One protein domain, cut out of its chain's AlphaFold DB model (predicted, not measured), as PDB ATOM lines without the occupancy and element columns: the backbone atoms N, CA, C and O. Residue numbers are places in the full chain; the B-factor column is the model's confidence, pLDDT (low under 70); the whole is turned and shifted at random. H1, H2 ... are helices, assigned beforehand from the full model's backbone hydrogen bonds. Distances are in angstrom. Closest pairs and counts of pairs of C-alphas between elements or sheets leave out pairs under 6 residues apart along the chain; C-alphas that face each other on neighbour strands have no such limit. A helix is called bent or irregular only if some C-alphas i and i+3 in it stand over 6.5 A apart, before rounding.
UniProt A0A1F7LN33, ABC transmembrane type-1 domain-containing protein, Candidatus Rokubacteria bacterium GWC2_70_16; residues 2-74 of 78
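This is residues 2 to 74 of the 78 residues of the protein "ABC transmembrane type-1 domain-containing protein" of Candidatus Rokubacteria bacterium GWC2_70_16 (UniProt A0A1F7LN33). One long helix, H3, makes one side of a loosely built rod, and two shorter helices, H1 and then H2, lie beside it one after the other on its other side, both running opposite to it. H2 and the first part of H3 fold back on each other as a helical hairpin at one end of the rod, while the last residues of H3 reach beyond H1 at the other end. The 73 printed residues hold three named helices, in the order H1, H2, H3, and no named strand; the class is all helix and the three form a bundle, helices side by side. The whole is loose, with a radius of gyration of the C-alphas of 14.6 A, and spans 48 by 23 by 15 A.

Begin with H3, residues 46 to 73, the longest helix. H1, residues 2 to 18, touches it at a shallow tilt of 13 degrees, opposite ways; look at the C-alphas of Ala 7 and Val 59, the closest, 5.5 A apart. H3 touches H1 with residues 55 to 66 alone. H2, residues 30 to 40, touches H3 at a shallow tilt of 26 degrees, opposite ways, and the two are a hairpin. Their closest C-alphas are those of Ile 34 and Pro 48, 4.3 A apart, and here H3 uses residues 47 to 55 alone. H1 touches H2 with residues 13 to 18 alone, and the C-alphas of Phe 18 and Gly 31, the closest, are 4.4 A apart. H1 and H2 run the same way at a shallow tilt of 34.6 degrees, only just short of steep. In the backbone, every O i to N i+4 pair of H1 is within hydrogen-bond range, against 5 of 7 in H2 and 23 of 24 in H3.

Find C-alpha 46 at (115.302, 115.667, 86.436); from there H3 runs 39.7 A to C-alpha 73 at (141.545, 96.707, 63.478). H1 starts at C-alpha 2, at (128.061, 96.502, 63.564), and runs 24.4 A to C-alpha 18. H2 measures 15.3 A from C-alpha 30 to C-alpha 40; it is neither bent nor irregular, but only just, with C-alphas 36 and 39 6.4 A apart. The same holds for H3, where C-alphas 47 and 50 are 6.2 A apart.

The two C-alphas farthest apart, those of Val 43 and Asp 74, are 49.6 A from each other. The printed part has no cut. The link from H1 to H2, 11 residues, is long, and the link from H2 to H3, 5 residues, is tight. The mean pLDDT of the printed part is 72.6; look for values under 70 at residues 2 to 4, 20 to 28, 36 to 45, 47 to 48 and 74 of this model.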
ATOM      1  N   SER A   2     128.813  97.136  62.469       59.00
ATOM      2  CA  SER A   2     128.061  96.502  63.564       59.00
ATOM      3  C   SER A   2     127.740  97.454  64.726       59.00
ATOM      4  O   SER A   2     126.645  97.407  65.272       59.00
ATOM      5  N   THR A   3     128.642  98.372  65.075       62.66
ATOM      6  CA  THR A   3     128.457  99.288  66.214       62.66
ATOM      7  C   THR A   3     127.353 100.325  65.997       62.66
ATOM      8  O   THR A   3     126.588 100.608  66.916       62.66
ATOM      9  N   LEU A   4     127.199 100.817  64.763       68.94
ATOM     10  CA  LEU A   4     126.101 101.716  64.387       68.94
ATOM     11  C   LEU A   4     124.735 101.020  64.485       68.94
ATOM     12  O   LEU A   4     123.762 101.644  64.899       68.94
ATOM     13  N   GLN A   5     124.668  99.725  64.161       70.81
ATOM     14  CA  GLN A   5     123.431  98.941  64.256       70.81
ATOM     15  C   GLN A   5     123.008  98.717  65.711       70.81
ATOM     16  O   GLN A   5     121.825  98.816  66.022       70.81
ATOM     17  N   VAL A   6     123.961  98.481  66.620       72.12
ATOM     18  CA  VAL A   6     123.676  98.339  68.059       72.12
ATOM     19  C   VAL A   6     123.179  99.659  68.651       72.12
ATOM     20  O   VAL A   6     122.172  99.678  69.355       72.12
ATOM     21  N   ALA A   7     123.827 100.780  68.317       72.12
ATOM     22  CA  ALA A   7     123.369 102.103  68.735       72.12
ATOM     23  C   ALA A   7     121.958 102.423  68.206       72.12
ATOM     24  O   ALA A   7     121.117 102.930  68.949       72.12
ATOM     25  N   GLN A   8     121.671 102.086  66.944       74.88
ATOM     26  CA  GLN A   8     120.333 102.236  66.368       74.88
ATOM     27  C   GLN A   8     119.290 101.348  67.052       74.88
ATOM     28  O   GLN A   8     118.185 101.822  67.301       74.88
ATOM     29  N   ALA A   9     119.625 100.102  67.395       79.12
ATOM     30  CA  ALA A   9     118.712  99.200  68.092       79.12
ATOM     31  C   ALA A   9     118.321  99.739  69.480       79.12
ATOM     32  O   ALA A   9     117.146  99.709  69.836       79.12
ATOM     33  N   ILE A  10     119.279 100.306  70.224       76.25
ATOM     34  CA  ILE A  10     119.023 100.943  71.529       76.25
ATOM     35  C   ILE A  10     118.104 102.162  71.374       76.25
ATOM     36  O   ILE A  10     117.154 102.327  72.135       76.25
ATOM     37  N   LEU A  11     118.348 103.009  70.368       77.44
ATOM     38  CA  LEU A  11     117.501 104.176  70.101       77.44
ATOM     39  C   LEU A  11     116.078 103.777  69.689       77.44
ATOM     40  O   LEU A  11     115.115 104.410  70.120       77.44
ATOM     41  N   GLN A  12     115.935 102.729  68.877       80.00
ATOM     42  CA  GLN A  12     114.633 102.209  68.457       80.00
ATOM     43  C   GLN A  12     113.865 101.591  69.629       80.00
ATOM     44  O   GLN A  12     112.680 101.872  69.785       80.00
ATOM     45  N   GLU A  13     114.529 100.809  70.483       82.25
ATOM     46  CA  GLU A  13     113.917 100.245  71.691       82.25
ATOM     47  C   GLU A  13     113.471 101.356  72.648       82.25
ATOM     48  O   GLU A  13     112.316 101.364  73.072       82.25
ATOM     49  N   ALA A  14     114.315 102.364  72.884       77.81
ATOM     50  CA  ALA A  14     113.960 103.522  73.697       77.81
ATOM     51  C   ALA A  14     112.769 104.309  73.122       77.81
ATOM     52  O   ALA A  14     111.891 104.721  73.881       77.81
ATOM     53  N   ALA A  15     112.702 104.488  71.797       76.44
ATOM     54  CA  ALA A  15     111.585 105.152  71.126       76.44
ATOM     55  C   ALA A  15     110.278 104.344  71.230       76.44
ATOM     56  O   ALA A  15     109.225 104.909  71.524       76.44
ATOM     57  N   LEU A  16     110.330 103.020  71.051       79.31
ATOM     58  CA  LEU A  16     109.172 102.131  71.216       79.31
ATOM     59  C   LEU A  16     108.695 102.084  72.674       79.31
ATOM     60  O   LEU A  16     107.495 102.171  72.939       79.31
ATOM     61  N   SER A  17     109.627 102.009  73.626       73.00
ATOM     62  CA  SER A  17     109.363 102.107  75.064       73.00
ATOM     63  C   SER A  17     108.751 103.463  75.445       73.00
ATOM     64  O   SER A  17     107.816 103.506  76.245       73.00
ATOM     65  N   PHE A  18     109.205 104.560  74.830       71.19
ATOM     66  CA  PHE A  18     108.620 105.894  75.001       71.19
ATOM     67  C   PHE A  18     107.180 105.978  74.472       71.19
ATOM     68  O   PHE A  18     106.309 106.548  75.127       71.19
ATOM     69  N   LEU A  19     106.902 105.357  73.321       75.56
ATOM     70  CA  LEU A  19     105.550 105.247  72.761       75.56
ATOM     71  C   LEU A  19     104.644 104.280  73.550       75.56
ATOM     72  O   LEU A  19     103.454 104.184  73.260       75.56
ATOM     73  N   GLY A  20     105.181 103.570  74.548       67.81
ATOM     74  CA  GLY A  20     104.443 102.602  75.362       67.81
ATOM     75  C   GLY A  20     104.248 101.234  74.699       67.81
ATOM     76  O   GLY A  20     103.495 100.417  75.222       67.81
ATOM     77  N   VAL A  21     104.935 100.975  73.581       69.50
ATOM     78  CA  VAL A  21     104.894  99.720  72.800       69.50
ATOM     79  C   VAL A  21     106.043  98.764  73.196       69.50
ATOM     80  O   VAL A  21     106.151  97.662  72.670       69.50
ATOM     81  N   GLY A  22     106.907  99.181  74.132       64.94
ATOM     82  CA  GLY A  22     108.026  98.394  74.671       64.94
ATOM     83  C   GLY A  22     107.612  97.269  75.635       64.94
ATOM     84  O   GLY A  22     106.490  96.775  75.590       64.94
ATOM     85  N   THR A  23     108.511  96.872  76.543       59.53
ATOM     86  CA  THR A  23     108.460  95.647  77.385       59.53
ATOM     87  C   THR A  23     107.299  95.516  78.394       59.53
ATOM     88  O   THR A  23     107.361  94.707  79.317       59.53
ATOM     89  N   GLY A  24     106.203  96.257  78.237       55.59
ATOM     90  CA  GLY A  24     105.083  96.280  79.173       55.59
ATOM     91  C   GLY A  24     105.437  96.997  80.480       55.59
ATOM     92  O   GLY A  24     106.595  97.119  80.869       55.59
ATOM     93  N   ARG A  25     104.420  97.484  81.202       57.72
ATOM     94  CA  ARG A  25     104.550  98.247  82.468       57.72
ATOM     95  C   ARG A  25     105.241  97.488  83.618       57.72
ATOM     96  O   ARG A  25     105.406  98.054  84.692       57.72
ATOM     97  N   ALA A  26     105.581  96.216  83.408       61.75
ATOM     98  CA  ALA A  26     106.207  95.337  84.388       61.75
ATOM     99  C   ALA A  26     107.721  95.572  84.539       61.75
ATOM    100  O   ALA A  26     108.269  95.243  85.587       61.75
ATOM    101  N   TYR A  27     108.386  96.160  83.535       63.94
ATOM    102  CA  TYR A  27     109.830  96.410  83.561       63.94
ATOM    103  C   TYR A  27     110.127  97.896  83.332       63.94
ATOM    104  O   TYR A  27     109.783  98.411  82.270       63.94
ATOM    105  N   PRO A  28     110.768  98.596  84.287       65.19
ATOM    106  CA  PRO A  28     111.120  99.998  84.108       65.19
ATOM    107  C   PRO A  28     112.248 100.136  83.075       65.19
ATOM    108  O   PRO A  28     113.408  99.851  83.367       65.19
ATOM    109  N   THR A  29     111.910 100.588  81.865       76.44
ATOM    110  CA  THR A  29     112.891 100.950  80.828       76.44
ATOM    111  C   THR A  29     113.164 102.451  80.829       76.44
ATOM    112  O   THR A  29     112.335 103.259  81.256       76.44
ATOM    113  N   TRP A  30     114.322 102.859  80.306       74.88
ATOM    114  CA  TRP A  30     114.711 104.273  80.271       74.88
ATOM    115  C   TRP A  30     113.768 105.107  79.388       74.88
ATOM    116  O   TRP A  30     113.412 106.222  79.763       74.88
ATOM    117  N   GLY A  31     113.270 104.547  78.278       72.06
ATOM    118  CA  GLY A  31     112.251 105.195  77.441       72.06
ATOM    119  C   GLY A  31     110.908 105.381  78.158       72.06
ATOM    120  O   GLY A  31     110.269 106.426  78.029       72.06
ATOM    121  N   GLN A  32     110.506 104.414  78.987       70.75
ATOM    122  CA  GLN A  32     109.265 104.494  79.757       70.75
ATOM    123  C   GLN A  32     109.374 105.484  80.929       70.75
ATOM    124  O   GLN A  32     108.405 106.176  81.234       70.75
ATOM    125  N   MET A  33     110.559 105.625  81.537       72.75
ATOM    126  CA  MET A  33     110.833 106.658  82.547       72.75
ATOM    127  C   MET A  33     110.718 108.074  81.967       72.75
ATOM    128  O   MET A  33     110.166 108.955  82.622       72.75
ATOM    129  N   ILE A  34     111.156 108.286  80.722       71.81
ATOM    130  CA  ILE A  34     110.969 109.563  80.012       71.81
ATOM    131  C   ILE A  34     109.480 109.812  79.738       71.81
ATOM    132  O   ILE A  34     108.981 110.910  79.987       71.81
ATOM    133  N   ALA A  35     108.750 108.791  79.277       70.25
ATOM    134  CA  ALA A  35     107.321 108.899  78.988       70.25
ATOM    135  C   ALA A  35     106.474 109.190  80.240       70.25
ATOM    136  O   ALA A  35     105.558 110.005  80.175       70.25
ATOM    137  N   LEU A  36     106.789 108.564  81.378       67.75
ATOM    138  CA  LEU A  36     106.139 108.828  82.668       67.75
ATOM    139  C   LEU A  36     106.560 110.182  83.252       67.75
ATOM    140  O   LEU A  36     105.747 110.876  83.855       67.75
ATOM    141  N   GLY A  37     107.816 110.580  83.038       64.50
ATOM    142  CA  GLY A  37     108.361 111.852  83.498       64.50
ATOM    143  C   GLY A  37     107.691 113.076  82.874       64.50
ATOM    144  O   GLY A  37     107.735 114.133  83.488       64.50
ATOM    145  N   ARG A  38     107.029 112.949  81.712       63.94
ATOM    146  CA  ARG A  38     106.369 114.064  81.005       63.94
ATOM    147  C   ARG A  38     105.313 114.781  81.863       63.94
ATOM    148  O   ARG A  38     105.256 116.006  81.854       63.94
ATOM    149  N   ASP A  39     104.533 114.026  82.638       64.00
ATOM    150  CA  ASP A  39     103.458 114.566  83.483       64.00
ATOM    151  C   ASP A  39     104.032 115.166  84.781       64.00
ATOM    152  O   ASP A  39     103.387 115.972  85.447       64.00
ATOM    153  N   PHE A  40     105.283 114.819  85.106       60.72
ATOM    154  CA  PHE A  40     106.036 115.328  86.247       60.72
ATOM    155  C   PHE A  40     107.102 116.355  85.852       60.72
ATOM    156  O   PHE A  40     107.810 116.820  86.734       60.72
ATOM    157  N   VAL A  41     107.231 116.765  84.582       60.00
ATOM    158  CA  VAL A  41     108.263 117.732  84.138       60.00
ATOM    159  C   VAL A  41     108.190 119.045  84.921       60.00
ATOM    160  O   VAL A  41     109.222 119.634  85.236       60.00
ATOM    161  N   SER A  42     106.982 119.483  85.275       59.53
ATOM    162  CA  SER A  42     106.732 120.701  86.050       59.53
ATOM    163  C   SER A  42     107.102 120.586  87.537       59.53
ATOM    164  O   SER A  42     107.243 121.612  88.196       59.53
ATOM    165  N   VAL A  43     107.283 119.369  88.067       63.94
ATOM    166  CA  VAL A  43     107.571 119.095  89.493       63.94
ATOM    167  C   VAL A  43     108.974 118.502  89.688       63.94
ATOM    168  O   VAL A  43     109.685 118.856  90.622       63.94
ATOM    169  N   ALA A  44     109.385 117.608  88.794       68.06
ATOM    170  CA  ALA A  44     110.600 116.808  88.831       68.06
ATOM    171  C   ALA A  44     111.214 116.706  87.424       68.06
ATOM    172  O   ALA A  44     111.294 115.631  86.827       68.06
ATOM    173  N   TRP A  45     111.665 117.842  86.886       69.88
ATOM    174  CA  TRP A  45     112.298 117.948  85.563       69.88
ATOM    175  C   TRP A  45     113.475 116.984  85.362       69.88
ATOM    176  O   TRP A  45     113.703 116.548  84.238       69.88
ATOM    177  N   TRP A  46     114.176 116.607  86.440       74.56
ATOM    178  CA  TRP A  46     115.302 115.667  86.436       74.56
ATOM    179  C   TRP A  46     114.906 114.232  86.065       74.56
ATOM    180  O   TRP A  46     115.730 113.475  85.551       74.56
ATOM    181  N   LEU A  47     113.650 113.846  86.307       69.44
ATOM    182  CA  LEU A  47     113.159 112.480  86.124       69.44
ATOM    183  C   LEU A  47     113.260 111.996  84.662       69.44
ATOM    184  O   LEU A  47     113.742 110.885  84.451       69.44
ATOM    185  N   PRO A  48     112.893 112.802  83.644       69.69
ATOM    186  CA  PRO A  48     113.168 112.480  82.243       69.69
ATOM    187  C   PRO A  48     114.590 112.837  81.775       69.69
ATOM    188  O   PRO A  48     115.067 112.241  80.809       69.69
ATOM    189  N   THR A  49     115.299 113.774  82.421       73.25
ATOM    190  CA  THR A  49     116.633 114.197  81.945       73.25
ATOM    191  C   THR A  49     117.690 113.121  82.161       73.25
ATOM    192  O   THR A  49     118.471 112.851  81.255       73.25
ATOM    193  N   PHE A  50     117.714 112.486  83.339       78.75
ATOM    194  CA  PHE A  50     118.722 111.473  83.671       78.75
ATOM    195  C   PHE A  50     118.699 110.258  82.731       78.75
ATOM    196  O   PHE A  50     119.757 109.927  82.191       78.75
ATOM    197  N   PRO A  51     117.540 109.619  82.460       76.88
ATOM    198  CA  PRO A  51     117.475 108.524  81.500       76.88
ATOM    199  C   PRO A  51     117.883 108.974  80.094       76.88
ATOM    200  O   PRO A  51     118.643 108.274  79.434       76.88
ATOM    201  N   GLY A  52     117.457 110.162  79.644       77.38
ATOM    202  CA  GLY A  52     117.838 110.686  78.326       77.38
ATOM    203  C   GLY A  52     119.348 110.898  78.178       77.38
ATOM    204  O   GLY A  52     119.942 110.514  77.170       77.38
ATOM    205  N   LEU A  53     119.989 111.445  79.212       82.44
ATOM    206  CA  LEU A  53     121.432 111.688  79.235       82.44
ATOM    207  C   LEU A  53     122.216 110.373  79.314       82.44
ATOM    208  O   LEU A  53     123.252 110.220  78.671       82.44
ATOM    209  N   ALA A  54     121.685 109.388  80.030       82.44
ATOM    210  CA  ALA A  54     122.281 108.069  80.105       82.44
ATOM    211  C   ALA A  54     122.188 107.313  78.759       82.44
ATOM    212  O   ALA A  54     123.176 106.694  78.354       82.44
ATOM    213  N   ILE A  55     121.071 107.413  78.015       80.44
ATOM    214  CA  ILE A  55     120.967 106.886  76.635       80.44
ATOM    215  C   ILE A  55     122.025 107.551  75.751       80.44
ATOM    216  O   ILE A  55     122.768 106.859  75.055       80.44
ATOM    217  N   LEU A  56     122.128 108.883  75.807       82.81
ATOM    218  CA  LEU A  56     123.094 109.651  75.020       82.81
ATOM    219  C   LEU A  56     124.535 109.200  75.292       82.81
ATOM    220  O   LEU A  56     125.279 108.924  74.353       82.81
ATOM    221  N   LEU A  57     124.917 109.083  76.566       85.31
ATOM    222  CA  LEU A  57     126.249 108.622  76.965       85.31
ATOM    223  C   LEU A  57     126.509 107.178  76.537       85.31
ATOM    224  O   LEU A  57     127.606 106.873  76.085       85.31
ATOM    225  N   THR A  58     125.507 106.304  76.634       83.00
ATOM    226  CA  THR A  58     125.623 104.902  76.205       83.00
ATOM    227  C   THR A  58     125.862 104.817  74.701       83.00
ATOM    228  O   THR A  58     126.791 104.147  74.255       83.00
ATOM    229  N   VAL A  59     125.083 105.559  73.910       81.38
ATOM    230  CA  VAL A  59     125.255 105.643  72.455       81.38
ATOM    231  C   VAL A  59     126.621 106.231  72.107       81.38
ATOM    232  O   VAL A  59     127.311 105.688  71.245       81.38
ATOM    233  N   LEU A  60     127.048 107.300  72.779       82.75
ATOM    234  CA  LEU A  60     128.351 107.920  72.543       82.75
ATOM    235  C   LEU A  60     129.504 106.969  72.886       82.75
ATOM    236  O   LEU A  60     130.423 106.821  72.089       82.75
ATOM    237  N   ALA A  61     129.439 106.289  74.031       84.06
ATOM    238  CA  ALA A  61     130.444 105.321  74.452       84.06
ATOM    239  C   ALA A  61     130.547 104.156  73.459       84.06
ATOM    240  O   ALA A  61     131.651 103.796  73.056       84.06
ATOM    241  N   ILE A  62     129.413 103.614  73.008       81.50
ATOM    242  CA  ILE A  62     129.378 102.543  72.003       81.50
ATOM    243  C   ILE A  62     129.963 103.024  70.671       81.50
ATOM    244  O   ILE A  62     130.760 102.303  70.073       81.50
ATOM    245  N   ASN A  63     129.625 104.238  70.220       80.25
ATOM    246  CA  ASN A  63     130.204 104.805  68.999       80.25
ATOM    247  C   ASN A  63     131.720 105.000  69.140       80.25
ATOM    248  O   ASN A  63     132.468 104.478  68.323       80.25
ATOM    249  N   MET A  64     132.195 105.624  70.223       81.44
ATOM    250  CA  MET A  64     133.629 105.843  70.457       81.44
ATOM    251  C   MET A  64     134.421 104.538  70.592       81.44
ATOM    252  O   MET A  64     135.549 104.452  70.114       81.44
ATOM    253  N   VAL A  65     133.871 103.525  71.267       83.31
ATOM    254  CA  VAL A  65     134.502 102.201  71.363       83.31
ATOM    255  C   VAL A  65     134.515 101.527  69.995       83.31
ATOM    256  O   VAL A  65     135.516 100.918  69.638       83.31
ATOM    257  N   GLY A  66     133.448 101.670  69.208       77.06
ATOM    258  CA  GLY A  66     133.380 101.184  67.833       77.06
ATOM    259  C   GLY A  66     134.419 101.812  66.918       77.06
ATOM    260  O   GLY A  66     135.063 101.093  66.160       77.06
ATOM    261  N   ASP A  67     134.596 103.124  67.024       78.88
ATOM    262  CA  ASP A  67     135.571 103.879  66.245       78.88
ATOM    263  C   ASP A  67     136.997 103.504  66.656       78.88
ATOM    264  O   ASP A  67     137.809 103.171  65.803       78.88
ATOM    265  N   ARG A  68     137.287 103.403  67.961       73.94
ATOM    266  CA  ARG A  68     138.609 102.957  68.437       73.94
ATOM    267  C   ARG A  68     138.917 101.499  68.114       73.94
ATOM    268  O   ARG A  68     140.058 101.170  67.812       73.94
ATOM    269  N   LEU A  69     137.925 100.617  68.201       73.94
ATOM    270  CA  LEU A  69     138.080  99.217  67.814       73.94
ATOM    271  C   LEU A  69     138.297  99.103  66.303       73.94
ATOM    272  O   LEU A  69     139.089  98.276  65.869       73.94
ATOM    273  N   ARG A  70     137.627  99.944  65.508       75.19
ATOM    274  CA  ARG A  70     137.864 100.043  64.069       75.19
ATOM    275  C   ARG A  70     139.278 100.530  63.786       75.19
ATOM    276  O   ARG A  70     139.954  99.861  63.024       75.19
ATOM    277  N   ASP A  71     139.730 101.603  64.424       73.94
ATOM    278  CA  ASP A  71     141.088 102.131  64.252       73.94
ATOM    279  C   ASP A  71     142.158 101.102  64.647       73.94
ATOM    280  O   ASP A  71     143.175 100.974  63.974       73.94
ATOM    281  N   ALA A  72     141.919 100.318  65.704       75.06
ATOM    282  CA  ALA A  72     142.815  99.237  66.119       75.06
ATOM    283  C   ALA A  72     142.802  98.022  65.170       75.06
ATOM    284  O   ALA A  72     143.763  97.255  65.148       75.06
ATOM    285  N   LEU A  73     141.715  97.818  64.420       70.31
ATOM    286  CA  LEU A  73     141.545  96.707  63.478       70.31
ATOM    287  C   LEU A  73     141.789  97.106  62.015       70.31
ATOM    288  O   LEU A  73     141.840  96.210  61.173       70.31
ATOM    289  N   ASP A  74     141.912  98.397  61.690       66.50
ATOM    290  CA  ASP A  74     142.173  98.879  60.330       66.50
ATOM    291  C   ASP A  74     143.683  98.756  60.031       66.50
ATOM    292  O   ASP A  74     144.480  99.554  60.527       66.50
TER     293      ASP A  74